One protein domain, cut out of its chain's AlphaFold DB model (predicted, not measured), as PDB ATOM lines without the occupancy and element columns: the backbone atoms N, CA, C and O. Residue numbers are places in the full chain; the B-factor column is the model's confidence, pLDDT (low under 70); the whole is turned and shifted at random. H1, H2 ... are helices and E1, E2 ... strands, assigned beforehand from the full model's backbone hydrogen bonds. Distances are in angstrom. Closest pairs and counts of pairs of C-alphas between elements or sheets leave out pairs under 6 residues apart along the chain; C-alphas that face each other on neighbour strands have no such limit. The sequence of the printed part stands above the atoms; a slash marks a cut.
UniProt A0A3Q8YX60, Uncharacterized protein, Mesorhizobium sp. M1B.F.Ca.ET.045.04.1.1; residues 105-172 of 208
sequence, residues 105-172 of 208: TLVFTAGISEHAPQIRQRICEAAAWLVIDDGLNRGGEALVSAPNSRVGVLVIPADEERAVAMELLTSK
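What this domain is: This is residues 105 to 172 of the 208 residues of an uncharacterized protein of Mesorhizobium sp. M1B.F.Ca.ET.045.04.1.1 (UniProt A0A3Q8YX60). A compact body holds a short ribbon of two parallel strands, E1 and E2, with the helical hairpin of H2 and H3 to one side of it and the short helix H1 near the end at which both strands finish; from this body one helix, H4, reaches away as an arm, and its residues 161 to 172 stick out free. The arm makes the length of the whole, which spans 44 by 22 by 20 A and is only just elongated. The printed part has 68 residues with four named helices and two named strands, in the order E1, H1, H2, H3, E2, H4, and the class is mostly helix. The two strands form one sheet, order E1, E2, parallel. With its arm the whole is loose, with a radius of gyration of the C-alphas of 14.2 A.

Where its parts are: The printed part begins with strand E1, residues 105 to 108, 10.0 A from first to last C-alpha; C-alpha 105 is at (150.442, 78.288, 129.791). Helix H1, residues 111 to 115, measures 6.6 A. Helix H2, residues 117 to 126, is 14.3 A long and begins with C-alpha 117 at (138.352, 85.428, 119.550). Helix H3, residues 134 to 139, measures 8.3 A. Residues 140 to 151 hold no named element, and their C-alphas lie 7 to 18 A from the mean of all C-alphas. Strand E2, residues 152 to 155, is 10.2 A long. Helix H4, residues 160 to 172, is the longest helix with 13 residues and 18.5 A, and it ends with C-alpha 172 at (176.824, 84.322, 112.595).

How they stand to each other: E1 and E2 are parallel neighbours, with 18 degrees between their directions. Among the C-alphas that face each other are 105 and 152, 4.4 A apart, and 108 and 155, 4.8 A apart. N 106 and O 152 are within hydrogen-bond range at 2.8 A, as are N 154 and O 106 at 2.8 A. E1, the helices H1, H2 and H3, and E2 make a strand-helix-strand unit, two parallel neighbour strands with helices between them along the chain. The closest C-alphas of E1 and H1 are those of Phe 108 and Glu 114, 6.2 A apart, and the closest of H1 and E2 are those of Glu 114 and Val 155, 6.4 A apart. H1 and H2 only just touch, and only at the corner by their link, with 3 pairs of C-alphas within 8 A; the closest are those of Ser 113 and Arg 120, 6.2 A apart. H2 and H3 form a helical hairpin: they touch, the closest C-alphas being those of Pro 117 and Arg 138 at 5.7 A, and run opposite ways at a shallow tilt of 27 degrees. H2 is apart from E2, and H3 is apart from E1 and from H1. H4 is apart from E1, H1, H2 and H3. In H1, H2, H3 and H4 every O i to N i+4 pair is within hydrogen-bond range.

The domain as a whole: The two C-alphas farthest apart are those of Ala 128 and Lys 172, 44.9 A. Without residues 161 to 172, which stand free, the body has 56 residues, spans 31 by 18 by 17 A and has a radius of gyration of 10.2 A. The printed part has no cut. The link from H3 to E2, 12 residues, is long; the link from H2 to H3, 7 residues, is short; the links from E1 to H1, H1 to H2 and E2 to H4 are tight. The mean pLDDT of the printed part is 92.4, that of H4 is 85, and residue 172 is under 70.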
ATOM      1  N   THR A 105     150.884  77.257 130.732       96.06
ATOM      2  CA  THR A 105     150.442  78.288 129.791       96.06
ATOM      3  C   THR A 105     150.083  77.696 128.432       96.06
ATOM      4  O   THR A 105     150.878  76.961 127.842       96.06
ATOM      5  N   LEU A 106     148.926  78.081 127.894       97.06
ATOM      6  CA  LEU A 106     148.559  77.906 126.488       97.06
ATOM      7  C   LEU A 106     148.807  79.210 125.723       97.06
ATOM      8  O   LEU A 106     148.418  80.281 126.183       97.06
ATOM      9  N   VAL A 107     149.404  79.124 124.536       96.88
ATOM     10  CA  VAL A 107     149.607  80.278 123.650       96.88
ATOM     11  C   VAL A 107     148.849  80.055 122.348       96.88
ATOM     12  O   VAL A 107     149.105  79.083 121.638       96.88
ATOM     13  N   PHE A 108     147.939  80.969 122.023       97.19
ATOM     14  CA  PHE A 108     147.381  81.123 120.687       97.19
ATOM     15  C   PHE A 108     148.277  82.061 119.878       97.19
ATOM     16  O   PHE A 108     148.630  83.144 120.339       97.19
ATOM     17  N   THR A 109     148.652  81.631 118.681       94.69
ATOM     18  CA  THR A 109     149.534  82.364 117.771       94.69
ATOM     19  C   THR A 109     149.161  82.032 116.336       94.69
ATOM     20  O   THR A 109     148.687  80.925 116.067       94.69
ATOM     21  N   ALA A 110     149.425  82.965 115.425       87.81
ATOM     22  CA  ALA A 110     149.218  82.836 113.988       87.81
ATOM     23  C   ALA A 110     147.762  82.580 113.537       87.81
ATOM     24  O   ALA A 110     146.941  81.902 114.175       87.81
ATOM     25  N   GLY A 111     147.466  83.088 112.340       87.00
ATOM     26  CA  GLY A 111     146.292  82.742 111.545       87.00
ATOM     27  C   GLY A 111     144.970  82.821 112.310       87.00
ATOM     28  O   GLY A 111     144.614  83.841 112.896       87.00
ATOM     29  N   ILE A 112     144.214  81.718 112.291       90.69
ATOM     30  CA  ILE A 112     142.864  81.651 112.872       90.69
ATOM     31  C   ILE A 112     142.876  82.004 114.363       90.69
ATOM     32  O   ILE A 112     141.991  82.716 114.835       90.69
ATOM     33  N   SER A 113     143.855  81.498 115.111       87.00
ATOM     34  CA  SER A 113     143.835  81.612 116.568       87.00
ATOM     35  C   SER A 113     144.163  83.021 117.061       87.00
ATOM     36  O   SER A 113     143.723  83.397 118.142       87.00
ATOM     37  N   GLU A 114     144.843  83.827 116.247       88.25
ATOM     38  CA  GLU A 114     145.157  85.227 116.538       88.25
ATOM     39  C   GLU A 114     143.960  86.152 116.269       88.25
ATOM     40  O   GLU A 114     143.623  87.006 117.093       88.25
ATOM     41  N   HIS A 115     143.245  85.933 115.163       89.81
ATOM     42  CA  HIS A 115     142.222  86.873 114.688       89.81
ATOM     43  C   HIS A 115     140.776  86.479 115.023       89.81
ATOM     44  O   HIS A 115     139.871  87.296 114.861       89.81
ATOM     45  N   ALA A 116     140.527  85.254 115.500       94.19
ATOM     46  CA  ALA A 116     139.178  84.774 115.798       94.19
ATOM     47  C   ALA A 116     138.966  84.538 117.313       94.19
ATOM     48  O   ALA A 116     139.042  83.392 117.769       94.19
ATOM     49  N   PRO A 117     138.621  85.577 118.111       95.94
ATOM     50  CA  PRO A 117     138.352  85.428 119.550       95.94
ATOM     51  C   PRO A 117     137.251  84.406 119.845       95.94
ATOM     52  O   PRO A 117     137.326  83.668 120.825       95.94
ATOM     53  N   GLN A 118     136.265  84.306 118.950       96.25
ATOM     54  CA  GLN A 118     135.177  83.330 119.022       96.25
ATOM     55  C   GLN A 118     135.690  81.882 118.948       96.25
ATOM     56  O   GLN A 118     135.152  80.998 119.605       96.25
ATOM     57  N   ILE A 119     136.743  81.627 118.165       97.19
ATOM     58  CA  ILE A 119     137.354  80.298 118.054       97.19
ATOM     59  C   ILE A 119     138.185  79.987 119.295       97.19
ATOM     60  O   ILE A 119     138.059  78.888 119.829       97.19
ATOM     61  N   ARG A 120     138.961  80.953 119.809       97.06
ATOM     62  CA  ARG A 120     139.688  80.794 121.083       97.06
ATOM     63  C   ARG A 120     138.748  80.445 122.235       97.06
ATOM     64  O   ARG A 120     139.020  79.497 122.968       97.06
ATOM     65  N   GLN A 121     137.623  81.156 122.335       96.69
ATOM     66  CA  GLN A 121     136.570  80.893 123.316       96.69
ATOM     67  C   GLN A 121     136.080  79.447 123.229       96.69
ATOM     68  O   GLN A 121     136.161  78.702 124.202       96.69
ATOM     69  N   ARG A 122     135.676  79.012 122.033       97.25
ATOM     70  CA  ARG A 122     135.166  77.656 121.805       97.25
ATOM     71  C   ARG A 122     136.204  76.563 122.073       97.25
ATOM     72  O   ARG A 122     135.849  75.487 122.546       97.25
ATOM     73  N   ILE A 123     137.482  76.815 121.780       97.25
ATOM     74  CA  ILE A 123     138.580  75.890 122.102       97.25
ATOM     75  C   ILE A 123     138.741  75.751 123.617       97.25
ATOM     76  O   ILE A 123     138.856  74.630 124.111       97.25
ATOM     77  N   CYS A 124     138.721  76.863 124.357       95.50
ATOM     78  CA  CYS A 124     138.838  76.834 125.815       95.50
ATOM     79  C   CYS A 124     137.614  76.174 126.468       95.50
ATOM     80  O   CYS A 124     137.764  75.419 127.418       95.50
ATOM     81  N   GLU A 125     136.416  76.356 125.907       94.44
ATOM     82  CA  GLU A 125     135.213  75.629 126.336       94.44
ATOM     83  C   GLU A 125     135.328  74.115 126.093       94.44
ATOM     84  O   GLU A 125     134.958  73.316 126.954       94.44
ATOM     85  N   ALA A 126     135.878  73.700 124.945       93.31
ATOM     86  CA  ALA A 126     136.115  72.287 124.640       93.31
ATOM     87  C   ALA A 126     137.190  71.656 125.546       93.31
ATOM     88  O   ALA A 126     137.124  70.466 125.856       93.31
ATOM     89  N   ALA A 127     138.160  72.452 125.996       92.12
ATOM     90  CA  ALA A 127     139.163  72.086 126.987       92.12
ATOM     91  C   ALA A 127     138.844  72.757 128.332       92.12
ATOM     92  O   ALA A 127     139.646  73.535 128.832       92.12
ATOM     93  N   ALA A 128     137.682  72.434 128.915       87.88
ATOM     94  CA  ALA A 128     137.022  73.142 130.028       87.88
ATOM     95  C   ALA A 128     137.857  73.433 131.300       87.88
ATOM     96  O   ALA A 128     137.403  74.141 132.194       87.88
ATOM     97  N   TRP A 129     139.063  72.877 131.416       89.12
ATOM     98  CA  TRP A 129     140.045  73.224 132.447       89.12
ATOM     99  C   TRP A 129     140.832  74.513 132.131       89.12
ATOM    100  O   TRP A 129     141.548  75.014 132.999       89.12
ATOM    101  N   LEU A 130     140.688  75.059 130.922       92.81
ATOM    102  CA  LEU A 130     141.158  76.377 130.506       92.81
ATOM    103  C   LEU A 130     140.041  77.400 130.697       92.81
ATOM    104  O   LEU A 130     138.952  77.251 130.146       92.81
ATOM    105  N   VAL A 131     140.322  78.470 131.440       94.50
ATOM    106  CA  VAL A 131     139.341  79.527 131.707       94.50
ATOM    107  C   VAL A 131     139.857  80.842 131.138       94.50
ATOM    108  O   VAL A 131     140.914  81.328 131.545       94.50
ATOM    109  N   ILE A 132     139.104  81.428 130.208       96.12
ATOM    110  CA  ILE A 132     139.417  82.729 129.609       96.12
ATOM    111  C   ILE A 132     138.363  83.776 129.958       96.12
ATOM    112  O   ILE A 132     137.209  83.442 130.223       96.12
ATOM    113  N   ASP A 133     138.778  85.036 129.967       97.06
ATOM    114  CA  ASP A 133     137.907  86.195 130.121       97.06
ATOM    115  C   ASP A 133     137.467  86.691 128.734       97.06
ATOM    116  O   ASP A 133     138.301  87.032 127.895       97.06
ATOM    117  N   ASP A 134     136.155  86.721 128.472       95.69
ATOM    118  CA  ASP A 134     135.610  87.113 127.160       95.69
ATOM    119  C   ASP A 134     135.918  88.582 126.818       95.69
ATOM    120  O   ASP A 134     136.147  88.907 125.651       95.69
ATOM    121  N   GLY A 135     135.985  89.459 127.826       96.62
ATOM    122  CA  GLY A 135     136.325  90.871 127.659       96.62
ATOM    123  C   GLY A 135     137.773  91.053 127.218       96.62
ATOM    124  O   GLY A 135     138.016  91.683 126.188       96.62
ATOM    125  N   LEU A 136     138.723  90.440 127.933       96.75
ATOM    126  CA  LEU A 136     140.147  90.455 127.563       96.75
ATOM    127  C   LEU A 136     140.369  89.795 126.196       96.75
ATOM    128  O   LEU A 136     141.068  90.331 125.333       96.75
ATOM    129  N   ASN A 137     139.713  88.654 125.966       97.00
ATOM    130  CA  ASN A 137     139.820  87.892 124.728       97.00
ATOM    131  C   ASN A 137     139.358  88.689 123.499       97.00
ATOM    132  O   ASN A 137     140.024  88.660 122.460       97.00
ATOM    133  N   ARG A 138     138.224  89.391 123.594       95.19
ATOM    134  CA  ARG A 138     137.707  90.232 122.500       95.19
ATOM    135  C   ARG A 138     138.402  91.586 122.410       95.19
ATOM    136  O   ARG A 138     138.443  92.147 121.319       95.19
ATOM    137  N   GLY A 139     138.938  92.086 123.522       93.50
ATOM    138  CA  GLY A 139     139.704  93.330 123.587       93.50
ATOM    139  C   GLY A 139     141.061  93.261 122.884       93.50
ATOM    140  O   GLY A 139     141.609  94.302 122.537       93.50
ATOM    141  N   GLY A 140     141.572  92.054 122.614       90.38
ATOM    142  CA  GLY A 140     142.872  91.857 121.966       90.38
ATOM    143  C   GLY A 140     144.051  91.928 122.938       90.38
ATOM    144  O   GLY A 140     145.178  92.175 122.516       90.38
ATOM    145  N   GLU A 141     143.794  91.714 124.228       95.31
ATOM    146  CA  GLU A 141     144.832  91.679 125.253       95.31
ATOM    147  C   GLU A 141     145.755  90.469 125.070       95.31
ATOM    148  O   GLU A 141     145.336  89.400 124.620       95.31
ATOM    149  N   ALA A 142     147.023  90.618 125.459       95.75
ATOM    150  CA  ALA A 142     147.999  89.538 125.333       95.75
ATOM    151  C   ALA A 142     147.718  88.381 126.306       95.75
ATOM    152  O   ALA A 142     147.912  87.226 125.945       95.75
ATOM    153  N   LEU A 143     147.262  88.674 127.530       97.31
ATOM    154  CA  LEU A 143     146.833  87.679 128.514       97.31
ATOM    155  C   LEU A 143     145.310  87.671 128.581       97.31
ATOM    156  O   LEU A 143     144.700  88.640 129.021       97.31
ATOM    157  N   VAL A 144     144.712  86.559 128.163       97.50
ATOM    158  CA  VAL A 144     143.256  86.407 128.046       97.50
ATOM    159  C   VAL A 144     142.681  85.408 129.047       97.50
ATOM    160  O   VAL A 144     141.467  85.241 129.103       97.50
ATOM    161  N   SER A 145     143.510  84.730 129.845       96.75
ATOM    162  CA  SER A 145     143.021  83.870 130.930       96.75
ATOM    163  C   SER A 145     142.297  84.671 132.008       96.75
ATOM    164  O   SER A 145     142.748  85.751 132.389       96.75
ATOM    165  N   ALA A 146     141.231  84.098 132.564       94.19
ATOM    166  CA  ALA A 146     140.541  84.686 133.705       94.19
ATOM    167  C   ALA A 146     141.439  84.685 134.964       94.19
ATOM    168  O   ALA A 146     142.274  83.787 135.111       94.19
ATOM    169  N   PRO A 147     141.244  85.614 135.925       90.06
ATOM    170  CA  PRO A 147     142.066  85.690 137.142       90.06
ATOM    171  C   PRO A 147     142.063  84.422 138.010       90.06
ATOM    172  O   PRO A 147     142.982  84.203 138.791       90.06
ATOM    173  N   ASN A 148     141.023  83.592 137.898       88.94
ATOM    174  CA  ASN A 148     140.892  82.321 138.611       88.94
ATOM    175  C   ASN A 148     141.385  81.107 137.801       88.94
ATOM    176  O   ASN A 148     141.266  79.975 138.278       88.94
ATOM    177  N   SER A 149     141.910  81.313 136.590       91.50
ATOM    178  CA  SER A 149     142.469  80.235 135.779       91.50
ATOM    179  C   SER A 149     143.764  79.719 136.399       91.50
ATOM    180  O   SER A 149     144.635  80.492 136.792       91.50
ATOM    181  N   ARG A 150     143.920  78.394 136.449       92.56
ATOM    182  CA  ARG A 150     145.183  77.757 136.857       92.56
ATOM    183  C   ARG A 150     146.241  77.789 135.758       92.56
ATOM    184  O   ARG A 150     147.415  77.614 136.053       92.56
ATOM    185  N   VAL A 151     145.803  77.975 134.515       96.38
ATOM    186  CA  VAL A 151     146.640  77.960 133.317       96.38
ATOM    187  C   VAL A 151     146.548  79.331 132.663       96.38
ATOM    188  O   VAL A 151     145.446  79.820 132.394       96.38
ATOM    189  N   GLY A 152     147.696  79.953 132.408       97.00
ATOM    190  CA  GLY A 152     147.754  81.193 131.644       97.00
ATOM    191  C   GLY A 152     147.312  80.944 130.204       97.00
ATOM    192  O   GLY A 152     147.683  79.940 129.600       97.00
ATOM    193  N   VAL A 153     146.527  81.847 129.626       97.56
ATOM    194  CA  VAL A 153     146.165  81.778 128.206       97.56
ATOM    195  C   VAL A 153     146.613  83.068 127.555       97.56
ATOM    196  O   VAL A 153     146.139  84.141 127.918       97.56
ATOM    197  N   LEU A 154     147.556  82.952 126.626       97.44
ATOM    198  CA  LEU A 154     148.158  84.074 125.925       97.44
ATOM    199  C   LEU A 154     147.722  84.100 124.463       97.44
ATOM    200  O   LEU A 154     147.523  83.052 123.848       97.44
ATOM    201  N   VAL A 155     147.644  85.298 123.900       97.31
ATOM    202  CA  VAL A 155     147.577  85.533 122.458       97.31
ATOM    203  C   VAL A 155     148.834  86.300 122.076       97.31
ATOM    204  O   VAL A 155     149.032  87.433 122.510       97.31
ATOM    205  N   ILE A 156     149.713  85.659 121.312       94.62
ATOM    206  CA  ILE A 156     150.985  86.241 120.882       94.62
ATOM    207  C   ILE A 156     151.014  86.191 119.357       94.62
ATOM    208  O   ILE A 156     150.933  85.094 118.811       94.62
ATOM    209  N   PRO A 157     151.124  87.337 118.668       92.12
ATOM    210  CA  PRO A 157     151.296  87.348 117.225       92.12
ATOM    211  C   PRO A 157     152.556  86.597 116.803       92.12
ATOM    212  O   PRO A 157     153.616  86.743 117.424       92.12
ATOM    213  N   ALA A 158     152.445  85.810 115.736       89.50
ATOM    214  CA  ALA A 158     153.618  85.192 115.137       89.50
ATOM    215  C   ALA A 158     154.438  86.251 114.389       89.50
ATOM    216  O   ALA A 158     153.892  87.083 113.673       89.50
ATOM    217  N   ASP A 159     155.756  86.188 114.549       90.75
ATOM    218  CA  ASP A 159     156.720  87.027 113.834       90.75
ATOM    219  C   ASP A 159     157.845  86.113 113.340       90.75
ATOM    220  O   ASP A 159     158.920  85.991 113.943       90.75
ATOM    221  N   GLU A 160     157.514  85.346 112.300       88.62
ATOM    222  CA  GLU A 160     158.384  84.316 111.734       88.62
ATOM    223  C   GLU A 160     159.626  84.953 111.100       88.62
ATOM    224  O   GLU A 160     160.739  84.444 111.259       88.62
ATOM    225  N   GLU A 161     159.472  86.119 110.472       89.00
ATOM    226  CA  GLU A 161     160.554  86.889 109.866       89.00
ATOM    227  C   GLU A 161     161.591  87.312 110.907       89.00
ATOM    228  O   GLU A 161     162.799  87.124 110.698       89.00
ATOM    229  N   ARG A 162     161.154  87.841 112.057       88.81
ATOM    230  CA  ARG A 162     162.079  88.190 113.139       88.81
ATOM    231  C   ARG A 162     162.708  86.952 113.762       88.81
ATOM    232  O   ARG A 162     163.888  87.009 114.106       88.81
ATOM    233  N   ALA A 163     161.971  85.848 113.901       87.12
ATOM    234  CA  ALA A 163     162.530  84.597 114.409       87.12
ATOM    235  C   ALA A 163     163.682  84.098 113.518       87.12
ATOM    236  O   ALA A 163     164.778  83.835 114.019       87.12
ATOM    237  N   VAL A 164     163.482  84.080 112.196       88.81
ATOM    238  CA  VAL A 164     164.528  83.732 111.221       88.81
ATOM    239  C   VAL A 164     165.698  84.719 111.292       88.81
ATOM    240  O   VAL A 164     166.855  84.301 111.338       88.81
ATOM    241  N   ALA A 165     165.428  86.025 111.352       91.19
ATOM    242  CA  ALA A 165     166.481  87.037 111.446       91.19
ATOM    243  C   ALA A 165     167.346  86.867 112.709       91.19
ATOM    244  O   ALA A 165     168.573  86.951 112.637       91.19
ATOM    245  N   MET A 166     166.727  86.592 113.860       88.62
ATOM    246  CA  MET A 166     167.433  86.364 115.123       88.62
ATOM    247  C   MET A 166     168.290  85.095 115.089       88.62
ATOM    248  O   MET A 166     169.421  85.117 115.582       88.62
ATOM    249  N   GLU A 167     167.802  84.022 114.469       87.12
ATOM    250  CA  GLU A 167     168.569  82.783 114.302       87.12
ATOM    251  C   GLU A 167     169.791  82.996 113.389       87.12
ATOM    252  O   GLU A 167     170.915  82.600 113.715       87.12
ATOM    253  N   LEU A 168     169.617  83.733 112.288       87.75
ATOM    254  CA  LEU A 168     170.716  84.108 111.389       87.75
ATOM    255  C   LEU A 168     171.769  84.995 112.077       87.75
ATOM    256  O   LEU A 168     172.961  84.890 111.786       87.75
ATOM    257  N   LEU A 169     171.360  85.880 112.990       88.50
ATOM    258  CA  LEU A 169     172.286  86.718 113.764       88.50
ATOM    259  C   LEU A 169     173.018  85.929 114.858       88.50
ATOM    260  O   LEU A 169     174.177  86.227 115.161       88.50
ATOM    261  N   THR A 170     172.357  84.934 115.446       83.31
ATOM    262  CA  THR A 170     172.927  84.093 116.507       83.31
ATOM    263  C   THR A 170     173.956  83.113 115.939       83.31
ATOM    264  O   THR A 170     175.072  83.045 116.455       83.31
ATOM    265  N   SER A 171     173.646  82.458 114.816       72.81
ATOM    266  CA  SER A 171     174.567  81.562 114.091       72.81
ATOM    267  C   SER A 171     175.813  82.284 113.555       72.81
ATOM    268  O   SER A 171     176.939  81.816 113.725       72.81
ATOM    269  N   LYS A 172     175.668  83.505 113.018       63.66
ATOM    270  CA  LYS A 172     176.824  84.322 112.595       63.66
ATOM    271  C   LYS A 172     177.764  84.711 113.743       63.66
ATOM    272  O   LYS A 172     178.932  84.998 113.494       63.66
TER     273      LYS A 172